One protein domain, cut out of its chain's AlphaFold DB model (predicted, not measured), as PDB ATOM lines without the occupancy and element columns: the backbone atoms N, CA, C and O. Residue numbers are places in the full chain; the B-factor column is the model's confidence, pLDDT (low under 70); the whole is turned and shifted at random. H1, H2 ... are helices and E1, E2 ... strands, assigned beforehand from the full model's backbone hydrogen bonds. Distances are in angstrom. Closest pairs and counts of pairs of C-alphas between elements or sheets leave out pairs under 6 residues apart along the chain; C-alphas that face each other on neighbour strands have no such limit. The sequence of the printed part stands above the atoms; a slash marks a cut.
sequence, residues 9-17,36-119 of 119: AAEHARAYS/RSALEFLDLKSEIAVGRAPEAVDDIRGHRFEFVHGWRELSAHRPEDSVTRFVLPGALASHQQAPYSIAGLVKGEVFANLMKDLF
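What this domain is: This is residues 9 to 17 and 36 to 119 of the 119 residues of an uncharacterized protein of Bradyrhizobium sp. IAR9 (UniProt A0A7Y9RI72). A twisted sheet of four antiparallel strands has a cluster of helices past the end where E1 begins and E4 ends, made by H3, H4 and the later part of H2, whose residues 45 to 50 touch the other two. H2 reaches from the sheet to that cluster, and H1 meets the start of H2 nearly at a right angle. You have 93 printed residues, with four named helices and four named strands along the chain as H1 H2 H3 E1 E2 E3 E4 H4; the sheet's order is E3 E2 E1 E4, the class mixed. The whole is compact, with a radius of gyration of the C-alphas of 13.6 A and spans of 39 by 30 by 23 A.

How they stand to each other: Start at E1, residues 64 to 68, and E2, residues 73 to 77, a hairpin with N 66 and O 75 2.8 A apart, within hydrogen-bond range. E2 and the edge strand E3, residues 83 to 87, form another, with N 86 and O 74 at 2.7 A. On E1's other side is the edge strand E4, residues 103 to 107, antiparallel, with N 65 and O 106 at 2.9 A. E1 E2 E3 are a meander, each strand the antiparallel neighbour of the one before; with E4 they make a Greek key, the fourth strand beside the first. The hub is H2, residues 38 to 51, which only grazes the sheet with residues 38 to 42. Its residues 46 to 50 alone touch H4, residues 108 to 118, closest at the C-alphas of Ala 49 and Ala 112, 5.0 A. Its residues 45 to 49 alone touch H3, residues 54 to 61, a helical hairpin, closest at the C-alphas of Ala 49 and Val 57, 5.3 A. Its residues 38 to 39 alone touch H1, residues 9 to 17, about perpendicular at 87 degrees, closest at the C-alphas of Ser 17 and Leu 39, 4.5 A. In H1, H2, H3 and H4 every O i to N i+4 pair is within hydrogen-bond range.

Where its parts are: Find C-alpha 64 at (10.632, 48.581, 28.760), where E1 begins; E1, E3 and E4 each run 12.7 A, E2 12.5 A. H2 runs 20.2 A from C-alpha 38 at (11.730, 37.911, 38.016); H1 measures 12.0 A, H3 10.3 A and H4 15.3 A, ending at C-alpha 118 at (18.704, 32.815, 19.885).

The domain as a whole: The C-alphas farthest apart, those of Ala 53 and Pro 99, are 41.2 A apart. Residues 18 to 35 are not printed, and C-alphas 17 and 36 are 10.3 A apart across the cut. The long link is E3 to E4, residues 88 to 102; in it, residues 94 to 96 have pLDDT under 70.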
ATOM      1  N   ALA A   9      29.057  39.753  37.745       87.62
ATOM      2  CA  ALA A   9      27.933  39.512  36.841       87.62
ATOM      3  C   ALA A   9      27.131  38.253  37.205       87.62
ATOM      4  O   ALA A   9      25.903  38.289  37.203       87.62
ATOM      5  N   ALA A  10      27.807  37.160  37.573       90.69
ATOM      6  CA  ALA A  10      27.140  35.919  37.961       90.69
ATOM      7  C   ALA A  10      26.332  36.071  39.261       90.69
ATOM      8  O   ALA A  10      25.226  35.545  39.371       90.69
ATOM      9  N   GLU A  11      26.864  36.801  40.244       90.25
ATOM     10  CA  GLU A  11      26.139  37.101  41.481       90.25
ATOM     11  C   GLU A  11      24.940  38.011  41.197       90.25
ATOM     12  O   GLU A  11      23.835  37.745  41.666       90.25
ATOM     13  N   HIS A  12      25.135  39.044  40.374       88.94
ATOM     14  CA  HIS A  12      24.067  39.948  39.968       88.94
ATOM     15  C   HIS A  12      22.941  39.207  39.247       88.94
ATOM     16  O   HIS A  12      21.784  39.381  39.617       88.94
ATOM     17  N   ALA A  13      23.263  38.347  38.280       89.75
ATOM     18  CA  ALA A  13      22.271  37.549  37.566       89.75
ATOM     19  C   ALA A  13      21.440  36.686  38.529       89.75
ATOM     20  O   ALA A  13      20.215  36.710  38.454       89.75
ATOM     21  N   ARG A  14      22.091  36.008  39.489       91.50
ATOM     22  CA  ARG A  14      21.404  35.217  40.529       91.50
ATOM     23  C   ARG A  14      20.527  36.072  41.442       91.50
ATOM     24  O   ARG A  14      19.447  35.650  41.844       91.50
ATOM     25  N   ALA A  15      20.993  37.270  41.791       90.00
ATOM     26  CA  ALA A  15      20.233  38.185  42.629       90.00
ATOM     27  C   ALA A  15      18.975  38.681  41.904       90.00
ATOM     28  O   ALA A  15      17.898  38.632  42.488       90.00
ATOM     29  N   TYR A  16      19.096  39.105  40.639       90.75
ATOM     30  CA  TYR A  16      17.946  39.502  39.821       90.75
ATOM     31  C   TYR A  16      16.990  38.340  39.590       90.75
ATOM     32  O   TYR A  16      15.793  38.532  39.757       90.75
ATOM     33  N   SER A  17      17.486  37.138  39.280       91.50
ATOM     34  CA  SER A  17      16.623  35.982  39.006       91.50
ATOM     35  C   SER A  17      15.734  35.607  40.190       91.50
ATOM     36  O   SER A  17      14.613  35.159  39.986       91.50
ATOM     37  N   ARG A  36       6.368  34.059  40.474       80.38
ATOM     38  CA  ARG A  36       6.969  33.976  41.810       80.38
ATOM     39  C   ARG A  36       8.353  34.604  41.823       80.38
ATOM     40  O   ARG A  36       8.820  35.024  42.880       80.38
ATOM     41  N   SER A  37       8.977  34.727  40.651       90.19
ATOM     42  CA  SER A  37      10.263  35.392  40.485       90.19
ATOM     43  C   SER A  37      10.359  36.251  39.219       90.19
ATOM     44  O   SER A  37       9.583  36.113  38.271       90.19
ATOM     45  N   ALA A  38      11.346  37.143  39.194       92.44
ATOM     46  CA  ALA A  38      11.730  37.911  38.016       92.44
ATOM     47  C   ALA A  38      12.215  37.007  36.877       92.44
ATOM     48  O   ALA A  38      11.975  37.329  35.717       92.44
ATOM     49  N   LEU A  39      12.870  35.882  37.196       93.62
ATOM     50  CA  LEU A  39      13.262  34.900  36.188       93.62
ATOM     51  C   LEU A  39      12.035  34.274  35.529       93.62
ATOM     52  O   LEU A  39      11.913  34.365  34.318       93.62
ATOM     53  N   GLU A  40      11.090  33.755  36.313       91.94
ATOM     54  CA  GLU A  40       9.844  33.183  35.776       91.94
ATOM     55  C   GLU A  40       9.078  34.192  34.910       91.94
ATOM     56  O   GLU A  40       8.526  33.848  33.866       91.94
ATOM     57  N   PHE A  41       9.069  35.464  35.318       92.75
ATOM     58  CA  PHE A  41       8.487  36.531  34.513       92.75
ATOM     59  C   PHE A  41       9.218  36.717  33.175       92.75
ATOM     60  O   PHE A  41       8.563  36.815  32.138       92.75
ATOM     61  N   LEU A  42      10.552  36.778  33.176       94.12
ATOM     62  CA  LEU A  42      11.343  36.932  31.951       94.12
ATOM     63  C   LEU A  42      11.268  35.692  31.052       94.12
ATOM     64  O   LEU A  42      11.228  35.847  29.833       94.12
ATOM     65  N   ASP A  43      11.175  34.493  31.622       92.94
ATOM     66  CA  ASP A  43      10.994  33.239  30.887       92.94
ATOM     67  C   ASP A  43       9.651  33.241  30.153       92.94
ATOM     68  O   ASP A  43       9.617  33.074  28.934       92.94
ATOM     69  N   LEU A  44       8.555  33.581  30.845       91.31
ATOM     70  CA  LEU A  44       7.241  33.739  30.215       91.31
ATOM     71  C   LEU A  44       7.275  34.772  29.077       91.31
ATOM     72  O   LEU A  44       6.695  34.564  28.011       91.31
ATOM     73  N   LYS A  45       7.959  35.902  29.282       92.88
ATOM     74  CA  LYS A  45       8.103  36.942  28.252       92.88
ATOM     75  C   LYS A  45       8.938  36.448  27.063       92.88
ATOM     76  O   LYS A  45       8.628  36.808  25.928       92.88
ATOM     77  N   SER A  46       9.933  35.596  27.308       93.50
ATOM     78  CA  SER A  46      10.743  34.948  26.270       93.50
ATOM     79  C   SER A  46       9.916  33.954  25.453       93.50
ATOM     80  O   SER A  46       9.942  34.007  24.226       93.50
ATOM     81  N   GLU A  47       9.101  33.117  26.103       92.12
ATOM     82  CA  GLU A  47       8.174  32.206  25.416       92.12
ATOM     83  C   GLU A  47       7.201  32.961  24.503       92.12
ATOM     84  O   GLU A  47       6.928  32.533  23.377       92.12
ATOM     85  N   ILE A  48       6.684  34.100  24.981       91.94
ATOM     86  CA  ILE A  48       5.809  34.960  24.182       91.94
ATOM     87  C   ILE A  48       6.548  35.494  22.957       91.94
ATOM     88  O   ILE A  48       6.020  35.401  21.851       91.94
ATOM     89  N   ALA A  49       7.767  36.001  23.144       93.00
ATOM     90  CA  ALA A  49       8.571  36.567  22.068       93.00
ATOM     91  C   ALA A  49       8.915  35.558  20.955       93.00
ATOM     92  O   ALA A  49       8.963  35.950  19.791       93.00
ATOM     93  N   VAL A  50       9.143  34.285  21.300       91.44
ATOM     94  CA  VAL A  50       9.560  33.246  20.338       91.44
ATOM     95  C   VAL A  50       8.376  32.634  19.582       91.44
ATOM     96  O   VAL A  50       8.486  32.378  18.385       91.44
ATOM     97  N   GLY A  51       7.250  32.366  20.254       78.44
ATOM     98  CA  GLY A  51       6.282  31.383  19.740       78.44
ATOM     99  C   GLY A  51       4.807  31.769  19.770       78.44
ATOM    100  O   GLY A  51       3.965  30.906  19.509       78.44
ATOM    101  N   ARG A  52       4.444  33.006  20.128       80.06
ATOM    102  CA  ARG A  52       3.029  33.400  20.269       80.06
ATOM    103  C   ARG A  52       2.520  34.229  19.093       80.06
ATOM    104  O   ARG A  52       3.252  34.569  18.170       80.06
ATOM    105  N   ALA A  53       1.213  34.485  19.121       86.25
ATOM    106  CA  ALA A  53       0.521  35.265  18.107       86.25
ATOM    107  C   ALA A  53       1.136  36.678  17.981       86.25
ATOM    108  O   ALA A  53       1.614  37.208  18.992       86.25
ATOM    109  N   PRO A  54       1.138  37.288  16.779       87.38
ATOM    110  CA  PRO A  54       1.779  38.583  16.532       87.38
ATOM    111  C   PRO A  54       1.393  39.673  17.539       87.38
ATOM    112  O   PRO A  54       2.250  40.417  18.000       87.38
ATOM    113  N   GLU A  55       0.133  39.698  17.963       87.88
ATOM    114  CA  GLU A  55      -0.418  40.683  18.895       87.88
ATOM    115  C   GLU A  55       0.206  40.554  20.293       87.88
ATOM    116  O   GLU A  55       0.460  41.549  20.969       87.88
ATOM    117  N   ALA A  56       0.493  39.321  20.722       87.19
ATOM    118  CA  ALA A  56       1.172  39.068  21.987       87.19
ATOM    119  C   ALA A  56       2.655  39.454  21.910       87.19
ATOM    120  O   ALA A  56       3.217  39.921  22.894       87.19
ATOM    121  N   VAL A  57       3.290  39.287  20.747       91.06
ATOM    122  CA  VAL A  57       4.670  39.742  20.524       91.06
ATOM    123  C   VAL A  57       4.738  41.270  20.502       91.06
ATOM    124  O   VAL A  57       5.662  41.842  21.080       91.06
ATOM    125  N   ASP A  58       3.759  41.937  19.890       91.75
ATOM    126  CA  ASP A  58       3.681  43.401  19.842       91.75
ATOM    127  C   ASP A  58       3.520  44.019  21.239       91.75
ATOM    128  O   ASP A  58       4.172  45.025  21.534       91.75
ATOM    129  N   ASP A  59       2.766  43.369  22.137       90.44
ATOM    130  CA  ASP A  59       2.737  43.726  23.563       90.44
ATOM    131  C   ASP A  59       4.156  43.735  24.159       90.44
ATOM    132  O   ASP A  59       4.591  44.741  24.729       90.44
ATOM    133  N   ILE A  60       4.935  42.663  23.951       93.19
ATOM    134  CA  ILE A  60       6.326  42.578  24.432       93.19
ATOM    135  C   ILE A  60       7.194  43.671  23.824       93.19
ATOM    136  O   ILE A  60       7.999  44.269  24.537       93.19
ATOM    137  N   ARG A  61       7.043  43.970  22.531       94.62
ATOM    138  CA  ARG A  61       7.848  44.999  21.855       94.62
ATOM    139  C   ARG A  61       7.667  46.379  22.480       94.62
ATOM    140  O   ARG A  61       8.642  47.128  22.561       94.62
ATOM    141  N   GLY A  62       6.464  46.680  22.966       94.19
ATOM    142  CA  GLY A  62       6.167  47.922  23.675       94.19
ATOM    143  C   GLY A  62       6.640  47.962  25.135       94.19
ATOM    144  O   GLY A  62       6.568  49.019  25.760       94.19
ATOM    145  N   HIS A  63       7.146  46.856  25.694       95.50
ATOM    146  CA  HIS A  63       7.689  46.856  27.053       95.50
ATOM    147  C   HIS A  63       9.001  47.643  27.158       95.50
ATOM    148  O   HIS A  63       9.758  47.832  26.199       95.50
ATOM    149  N   ARG A  64       9.329  48.032  28.388       96.25
ATOM    150  CA  ARG A  64      10.632  48.581  28.760       96.25
ATOM    151  C   ARG A  64      11.083  47.958  30.077       96.25
ATOM    152  O   ARG A  64      10.404  48.098  31.090       96.25
ATOM    153  N   PHE A  65      12.228  47.281  30.063       95.75
ATOM    154  CA  PHE A  65      12.796  46.619  31.236       95.75
ATOM    155  C   PHE A  65      13.951  47.448  31.800       95.75
ATOM    156  O   PHE A  65      14.929  47.726  31.105       95.75
ATOM    157  N   GLU A  66      13.836  47.846  33.061       93.75
ATOM    158  CA  GLU A  66      14.832  48.631  33.787       93.75
ATOM    159  C   GLU A  66      15.471  47.790  34.892       93.75
ATOM    160  O   GLU A  66      14.777  47.268  35.759       93.75
ATOM    161  N   PHE A  67      16.800  47.690  34.882       92.25
ATOM    162  CA  PHE A  67      17.587  46.954  35.871       92.25
ATOM    163  C   PHE A  67      18.343  47.943  36.756       92.25
ATOM    164  O   PHE A  67      19.436  48.388  36.411       92.25
ATOM    165  N   VAL A  68      17.766  48.305  37.901       89.81
ATOM    166  CA  VAL A  68      18.345  49.263  38.849       89.81
ATOM    167  C   VAL A  68      19.415  48.583  39.691       89.81
ATOM    168  O   VAL A  68      19.130  47.623  40.404       89.81
ATOM    169  N   HIS A  69      20.645  49.087  39.649       84.25
ATOM    170  CA  HIS A  69      21.794  48.462  40.311       84.25
ATOM    171  C   HIS A  69      22.007  48.941  41.751       84.25
ATOM    172  O   HIS A  69      22.540  48.199  42.570       84.25
ATOM    173  N   GLY A  70      21.574  50.164  42.077       78.31
ATOM    174  CA  GLY A  70      21.825  50.793  43.379       78.31
ATOM    175  C   GLY A  70      21.072  50.180  44.562       78.31
ATOM    176  O   GLY A  70      21.531  50.299  45.684       78.31
ATOM    177  N   TRP A  71      19.938  49.523  44.347       81.69
ATOM    178  CA  TRP A  71      19.241  48.757  45.393       81.69
ATOM    179  C   TRP A  71      18.691  47.432  44.875       81.69
ATOM    180  O   TRP A  71      17.945  46.760  45.579       81.69
ATOM    181  N   ARG A  72      19.110  47.045  43.661       87.25
ATOM    182  CA  ARG A  72      18.710  45.817  42.974       87.25
ATOM    183  C   ARG A  72      17.181  45.728  42.832       87.25
ATOM    184  O   ARG A  72      16.482  45.147  43.655       87.25
ATOM    185  N   GLU A  73      16.686  46.280  41.730       91.06
ATOM    186  CA  GLU A  73      15.282  46.198  41.314       91.06
ATOM    187  C   GLU A  73      15.200  45.947  39.807       91.06
ATOM    188  O   GLU A  73      15.946  46.558  39.039       91.06
ATOM    189  N   LEU A  74      14.293  45.067  39.386       93.38
ATOM    190  CA  LEU A  74      13.833  44.972  38.002       93.38
ATOM    191  C   LEU A  74      12.454  45.628  37.898       93.38
ATOM    192  O   LEU A  74      11.506  45.198  38.545       93.38
ATOM    193  N   SER A  75      12.329  46.629  37.039       92.38
ATOM    194  CA  SER A  75      11.058  47.265  36.699       92.38
ATOM    195  C   SER A  75      10.674  46.912  35.263       92.38
ATOM    196  O   SER A  75      11.377  47.266  34.319       92.38
ATOM    197  N   ALA A  76       9.552  46.217  35.087       93.50
ATOM    198  CA  ALA A  76       8.952  45.947  33.786       93.50
ATOM    199  C   ALA A  76       7.805  46.933  33.547       93.50
ATOM    200  O   ALA A  76       6.727  46.800  34.131       93.50
ATOM    201  N   HIS A  77       8.063  47.935  32.709       93.69
ATOM    202  CA  HIS A  77       7.079  48.921  32.275       93.69
ATOM    203  C   HIS A  77       6.338  48.373  31.060       93.69
ATOM    204  O   HIS A  77       6.975  47.933  30.097       93.69
ATOM    205  N   ARG A  78       5.012  48.384  31.124       91.06
ATOM    206  CA  ARG A  78       4.131  47.935  30.049       91.06
ATOM    207  C   ARG A  78       3.658  49.127  29.202       91.06
ATOM    208  O   ARG A  78       3.733  50.260  29.685       91.06
ATOM    209  N   PRO A  79       3.179  48.899  27.966       86.94
ATOM    210  CA  PRO A  79       2.723  49.969  27.076       86.94
ATOM    211  C   PRO A  79       1.597  50.834  27.659       86.94
ATOM    212  O   PRO A  79       1.494  52.008  27.327       86.94
ATOM    213  N   GLU A  80       0.764  50.269  28.534       89.19
ATOM    214  CA  GLU A  80      -0.345  50.955  29.204       89.19
ATOM    215  C   GLU A  80       0.062  51.714  30.484       89.19
ATOM    216  O   GLU A  80      -0.762  51.943  31.367       89.19
ATOM    217  N   ASP A  81       1.344  52.071  30.607       84.56
ATOM    218  CA  ASP A  81       1.952  52.775  31.747       84.56
ATOM    219  C   ASP A  81       1.886  52.022  33.091       84.56
ATOM    220  O   ASP A  81       2.236  52.556  34.150       84.56
ATOM    221  N   SER A  82       1.497  50.743  33.075       87.94
ATOM    222  CA  SER A  82       1.568  49.888  34.259       87.94
ATOM    223  C   SER A  82       2.999  49.386  34.485       87.94
ATOM    224  O   SER A  82       3.748  49.119  33.543       87.94
ATOM    225  N   VAL A  83       3.412  49.253  35.750       89.25
ATOM    226  CA  VAL A  83       4.769  48.807  36.100       89.25
ATOM    227  C   VAL A  83       4.707  47.639  37.066       89.25
ATOM    228  O   VAL A  83       4.162  47.756  38.165       89.25
ATOM    229  N   THR A  84       5.324  46.525  36.680       89.00
ATOM    230  CA  THR A  84       5.596  45.409  37.593       89.00
ATOM    231  C   THR A  84       7.015  45.543  38.119       89.00
ATOM    232  O   THR A  84       7.963  45.560  37.337       89.00
ATOM    233  N   ARG A  85       7.161  45.651  39.441       91.12
ATOM    234  CA  ARG A  85       8.464  45.782  40.100       91.12
ATOM    235  C   ARG A  85       8.828  44.481  40.775       91.12
ATOM    236  O   ARG A  85       8.012  43.938  41.512       91.12
ATOM    237  N   PHE A  86      10.051  44.032  40.566       91.88
ATOM    238  CA  PHE A  86      10.657  42.906  41.245       91.88
ATOM    239  C   PHE A  86      11.811  43.427  42.084       91.88
ATOM    240  O   PHE A  86      12.682  44.140  41.587       91.88
ATOM    241  N   VAL A  87      11.803  43.079  43.362       89.75
ATOM    242  CA  VAL A  87      12.816  43.497  44.331       89.75
ATOM    243  C   VAL A  87      13.347  42.280  45.070       89.75
ATOM    244  O   VAL A  87      12.766  41.194  45.002       89.75
ATOM    245  N   LEU A  88      14.464  42.441  45.775       86.88
ATOM    246  CA  LEU A  88      14.957  41.383  46.652       86.88
ATOM    247  C   LEU A  88      13.887  40.997  47.693       86.88
ATOM    248  O   LEU A  88      13.183  41.882  48.190       86.88
ATOM    249  N   PRO A  89      13.771  39.709  48.060       82.19
ATOM    250  CA  PRO A  89      12.853  39.278  49.108       82.19
ATOM    251  C   PRO A  89      13.001  40.115  50.388       82.19
ATOM    252  O   PRO A  89      14.109  40.334  50.876       82.19
ATOM    253  N   GLY A  90      11.875  40.597  50.920       76.38
ATOM    254  CA  GLY A  90      11.834  41.465  52.104       76.38
ATOM    255  C   GLY A  90      12.043  42.963  51.833       76.38
ATOM    256  O   GLY A  90      11.883  43.764  52.752       76.38
ATOM    257  N   ALA A  91      12.354  43.367  50.599       79.31
ATOM    258  CA  ALA A  91      12.470  44.774  50.228       79.31
ATOM    259  C   ALA A  91      11.104  45.398  49.877       79.31
ATOM    260  O   ALA A  91      10.212  44.749  49.329       79.31
ATOM    261  N   LEU A  92      10.944  46.695  50.161       74.94
ATOM    262  CA  LEU A  92       9.752  47.459  49.783       74.94
ATOM    263  C   LEU A  92       9.891  47.978  48.347       74.94
ATOM    264  O   LEU A  92      10.795  48.756  48.049       74.94
ATOM    265  N   ALA A  93       8.958  47.600  47.475       74.69
ATOM    266  CA  ALA A  93       8.952  48.015  46.067       74.69
ATOM    267  C   ALA A  93       8.271  49.369  45.797       74.69
ATOM    268  O   ALA A  93       8.252  49.837  44.662       74.69
ATOM    269  N   SER A  94       7.665  49.984  46.816       68.06
ATOM    270  CA  SER A  94       6.914  51.241  46.696       68.06
ATOM    271  C   SER A  94       7.728  52.494  47.021       68.06
ATOM    272  O   SER A  94       7.212  53.599  46.879       68.06
ATOM    273  N   HIS A  95       8.982  52.348  47.455       64.62
ATOM    274  CA  HIS A  95       9.813  53.469  47.886       64.62
ATOM    275  C   HIS A  95      11.149  53.461  47.153       64.62
ATOM    276  O   HIS A  95      11.836  52.443  47.100       64.62
ATOM    277  N   GLN A  96      11.532  54.623  46.625       69.69
ATOM    278  CA  GLN A  96      12.882  54.858  46.135       69.69
ATOM    279  C   GLN A  96      13.878  54.608  47.279       69.69
ATOM    280  O   GLN A  96      13.814  55.269  48.313       69.69
ATOM    281  N   GLN A  97      14.791  53.651  47.096       71.31
ATOM    282  CA  GLN A  97      15.704  53.218  48.165       71.31
ATOM    283  C   GLN A  97      17.061  53.942  48.155       71.31
ATOM    284  O   GLN A  97      17.872  53.746  49.057       71.31
ATOM    285  N   ALA A  98      17.326  54.796  47.160       73.31
ATOM    286  CA  ALA A  98      18.514  55.649  47.114       73.31
ATOM    287  C   ALA A  98      18.214  56.998  46.433       73.31
ATOM    288  O   ALA A  98      17.346  57.032  45.569       73.31
ATOM    289  N   PRO A  99      18.943  58.097  46.724       77.12
ATOM    290  CA  PRO A  99      18.649  59.439  46.185       77.12
ATOM    291  C   PRO A  99      18.652  59.561  44.654       77.12
ATOM    292  O   PRO A  99      18.053  60.482  44.109       77.12
ATOM    293  N   TYR A 100      19.314  58.637  43.958       74.00
ATOM    294  CA  TYR A 100      19.330  58.530  42.502       74.00
ATOM    295  C   TYR A 100      19.356  57.054  42.090       74.00
ATOM    296  O   TYR A 100      19.921  56.215  42.799       74.00
ATOM    297  N   SER A 101      18.769  56.734  40.936       77.94
ATOM    298  CA  SER A 101      18.856  55.409  40.321       77.94
ATOM    299  C   SER A 101      19.976  55.370  39.283       77.94
ATOM    300  O   SER A 101      20.168  56.300  38.504       77.94
ATOM    301  N   ILE A 102      20.724  54.267  39.265       84.38
ATOM    302  CA  ILE A 102      21.549  53.879  38.118       84.38
ATOM    303  C   ILE A 102      20.937  52.596  37.586       84.38
ATOM    304  O   ILE A 102      20.890  51.603  38.316       84.38
ATOM    305  N   ALA A 103      20.446  52.639  36.350       88.06
ATOM    306  CA  ALA A 103      19.721  51.537  35.744       88.06
ATOM    307  C   ALA A 103      20.202  51.250  34.322       88.06
ATOM    308  O   ALA A 103      20.415  52.169  33.529       88.06
ATOM    309  N   GLY A 104      20.341  49.964  34.006       91.00
ATOM    310  CA  GLY A 104      20.408  49.490  32.628       91.00
ATOM    311  C   GLY A 104      19.007  49.419  32.022       91.00
ATOM    312  O   GLY A 104      18.060  49.044  32.712       91.00
ATOM    313  N   LEU A 105      18.879  49.763  30.739       93.88
ATOM    314  CA  LEU A 105      17.610  49.754  30.013       93.88
ATOM    315  C   LEU A 105      17.642  48.735  28.874       93.88
ATOM    316  O   LEU A 105      18.501  48.820  27.998       93.88
ATOM    317  N   VAL A 106      16.657  47.842  28.839       96.06
ATOM    318  CA  VAL A 106      16.414  46.936  27.711       96.06
ATOM    319  C   VAL A 106      15.036  47.252  27.138       96.06
ATOM    320  O   VAL A 106      14.015  47.091  27.809       96.06
ATOM    321  N   LYS A 107      14.994  47.733  25.891       97.19
ATOM    322  CA  LYS A 107      13.727  47.920  25.168       97.19
ATOM    323  C   LYS A 107      13.121  46.556  24.844       97.19
ATOM    324  O   LYS A 107      13.849  45.650  24.437       97.19
ATOM    325  N   GLY A 108      11.804  46.438  24.960       96.31
ATOM    326  CA  GLY A 108      11.060  45.223  24.648       96.31
ATOM    327  C   GLY A 108      11.296  44.732  23.224       96.31
ATOM    328  O   GLY A 108      11.487  43.542  23.006       96.31
ATOM    329  N   GLU A 109      11.413  45.650  22.264       96.62
ATOM    330  CA  GLU A 109      11.798  45.337  20.886       96.62
ATOM    331  C   GLU A 109      13.152  44.612  20.787       96.62
ATOM    332  O   GLU A 109      13.268  43.603  20.094       96.62
ATOM    333  N   VAL A 110      14.168  45.102  21.507       97.19
ATOM    334  CA  VAL A 110      15.513  44.504  21.519       97.19
ATOM    335  C   VAL A 110      15.473  43.132  22.180       97.19
ATOM    336  O   VAL A 110      16.081  42.194  21.676       97.19
ATOM    337  N   PHE A 111      14.727  43.004  23.277       96.12
ATOM    338  CA  PHE A 111      14.511  41.729  23.951       96.12
ATOM    339  C   PHE A 111      13.835  40.705  23.027       96.12
ATOM    340  O   PHE A 111      14.333  39.593  22.883       96.12
ATOM    341  N   ALA A 112      12.744  41.083  22.358       95.31
ATOM    342  CA  ALA A 112      12.007  40.182  21.478       95.31
ATOM    343  C   ALA A 112      12.849  39.736  20.273       95.31
ATOM    344  O   ALA A 112      12.837  38.559  19.917       95.31
ATOM    345  N   ASN A 113      13.606  40.658  19.668       95.38
ATOM    346  CA  ASN A 113      14.518  40.324  18.574       95.38
ATOM    347  C   ASN A 113      15.631  39.377  19.047       95.38
ATOM    348  O   ASN A 113      15.870  38.370  18.396       95.38
ATOM    349  N   LEU A 114      16.236  39.641  20.212       96.19
ATOM    350  CA  LEU A 114      17.254  38.761  20.793       96.19
ATOM    351  C   LEU A 114      16.730  37.333  20.993       96.19
ATOM    352  O   LEU A 114      17.414  36.385  20.629       96.19
ATOM    353  N   MET A 115      15.531  37.171  21.558       95.38
ATOM    354  CA  MET A 115      14.971  35.835  21.800       95.38
ATOM    355  C   MET A 115      14.691  35.084  20.500       95.38
ATOM    356  O   MET A 115      14.973  33.895  20.423       95.38
ATOM    357  N   LYS A 116      14.206  35.785  19.471       91.00
ATOM    358  CA  LYS A 116      13.991  35.216  18.137       91.00
ATOM    359  C   LYS A 116      15.295  34.848  17.414       91.00
ATOM    360  O   LYS A 116      15.295  33.951  16.585       91.00
ATOM    361  N   ASP A 117      16.386  35.560  17.681       93.56
ATOM    362  CA  ASP A 117      17.688  35.260  17.074       93.56
ATOM    363  C   ASP A 117      18.407  34.101  17.789       93.56
ATOM    364  O   ASP A 117      19.243  33.424  17.190       93.56
ATOM    365  N   LEU A 118      18.110  33.881  19.075       92.38
ATOM    366  CA  LEU A 118      18.704  32.815  19.885       92.38
ATOM    367  C   LEU A 118      18.038  31.442  19.695       92.38
ATOM    368  O   LEU A 118      18.717  30.432  19.902       92.38
ATOM    369  N   PHE A 119      16.749  31.398  19.340       88.00
ATOM    370  CA  PHE A 119      15.928  30.183  19.263       88.00
ATOM    371  C   PHE A 119      15.115  30.128  17.970       88.00
ATOM    372  O   PHE A 119      15.051  29.027  17.377       88.00
TER     373      PHE A 119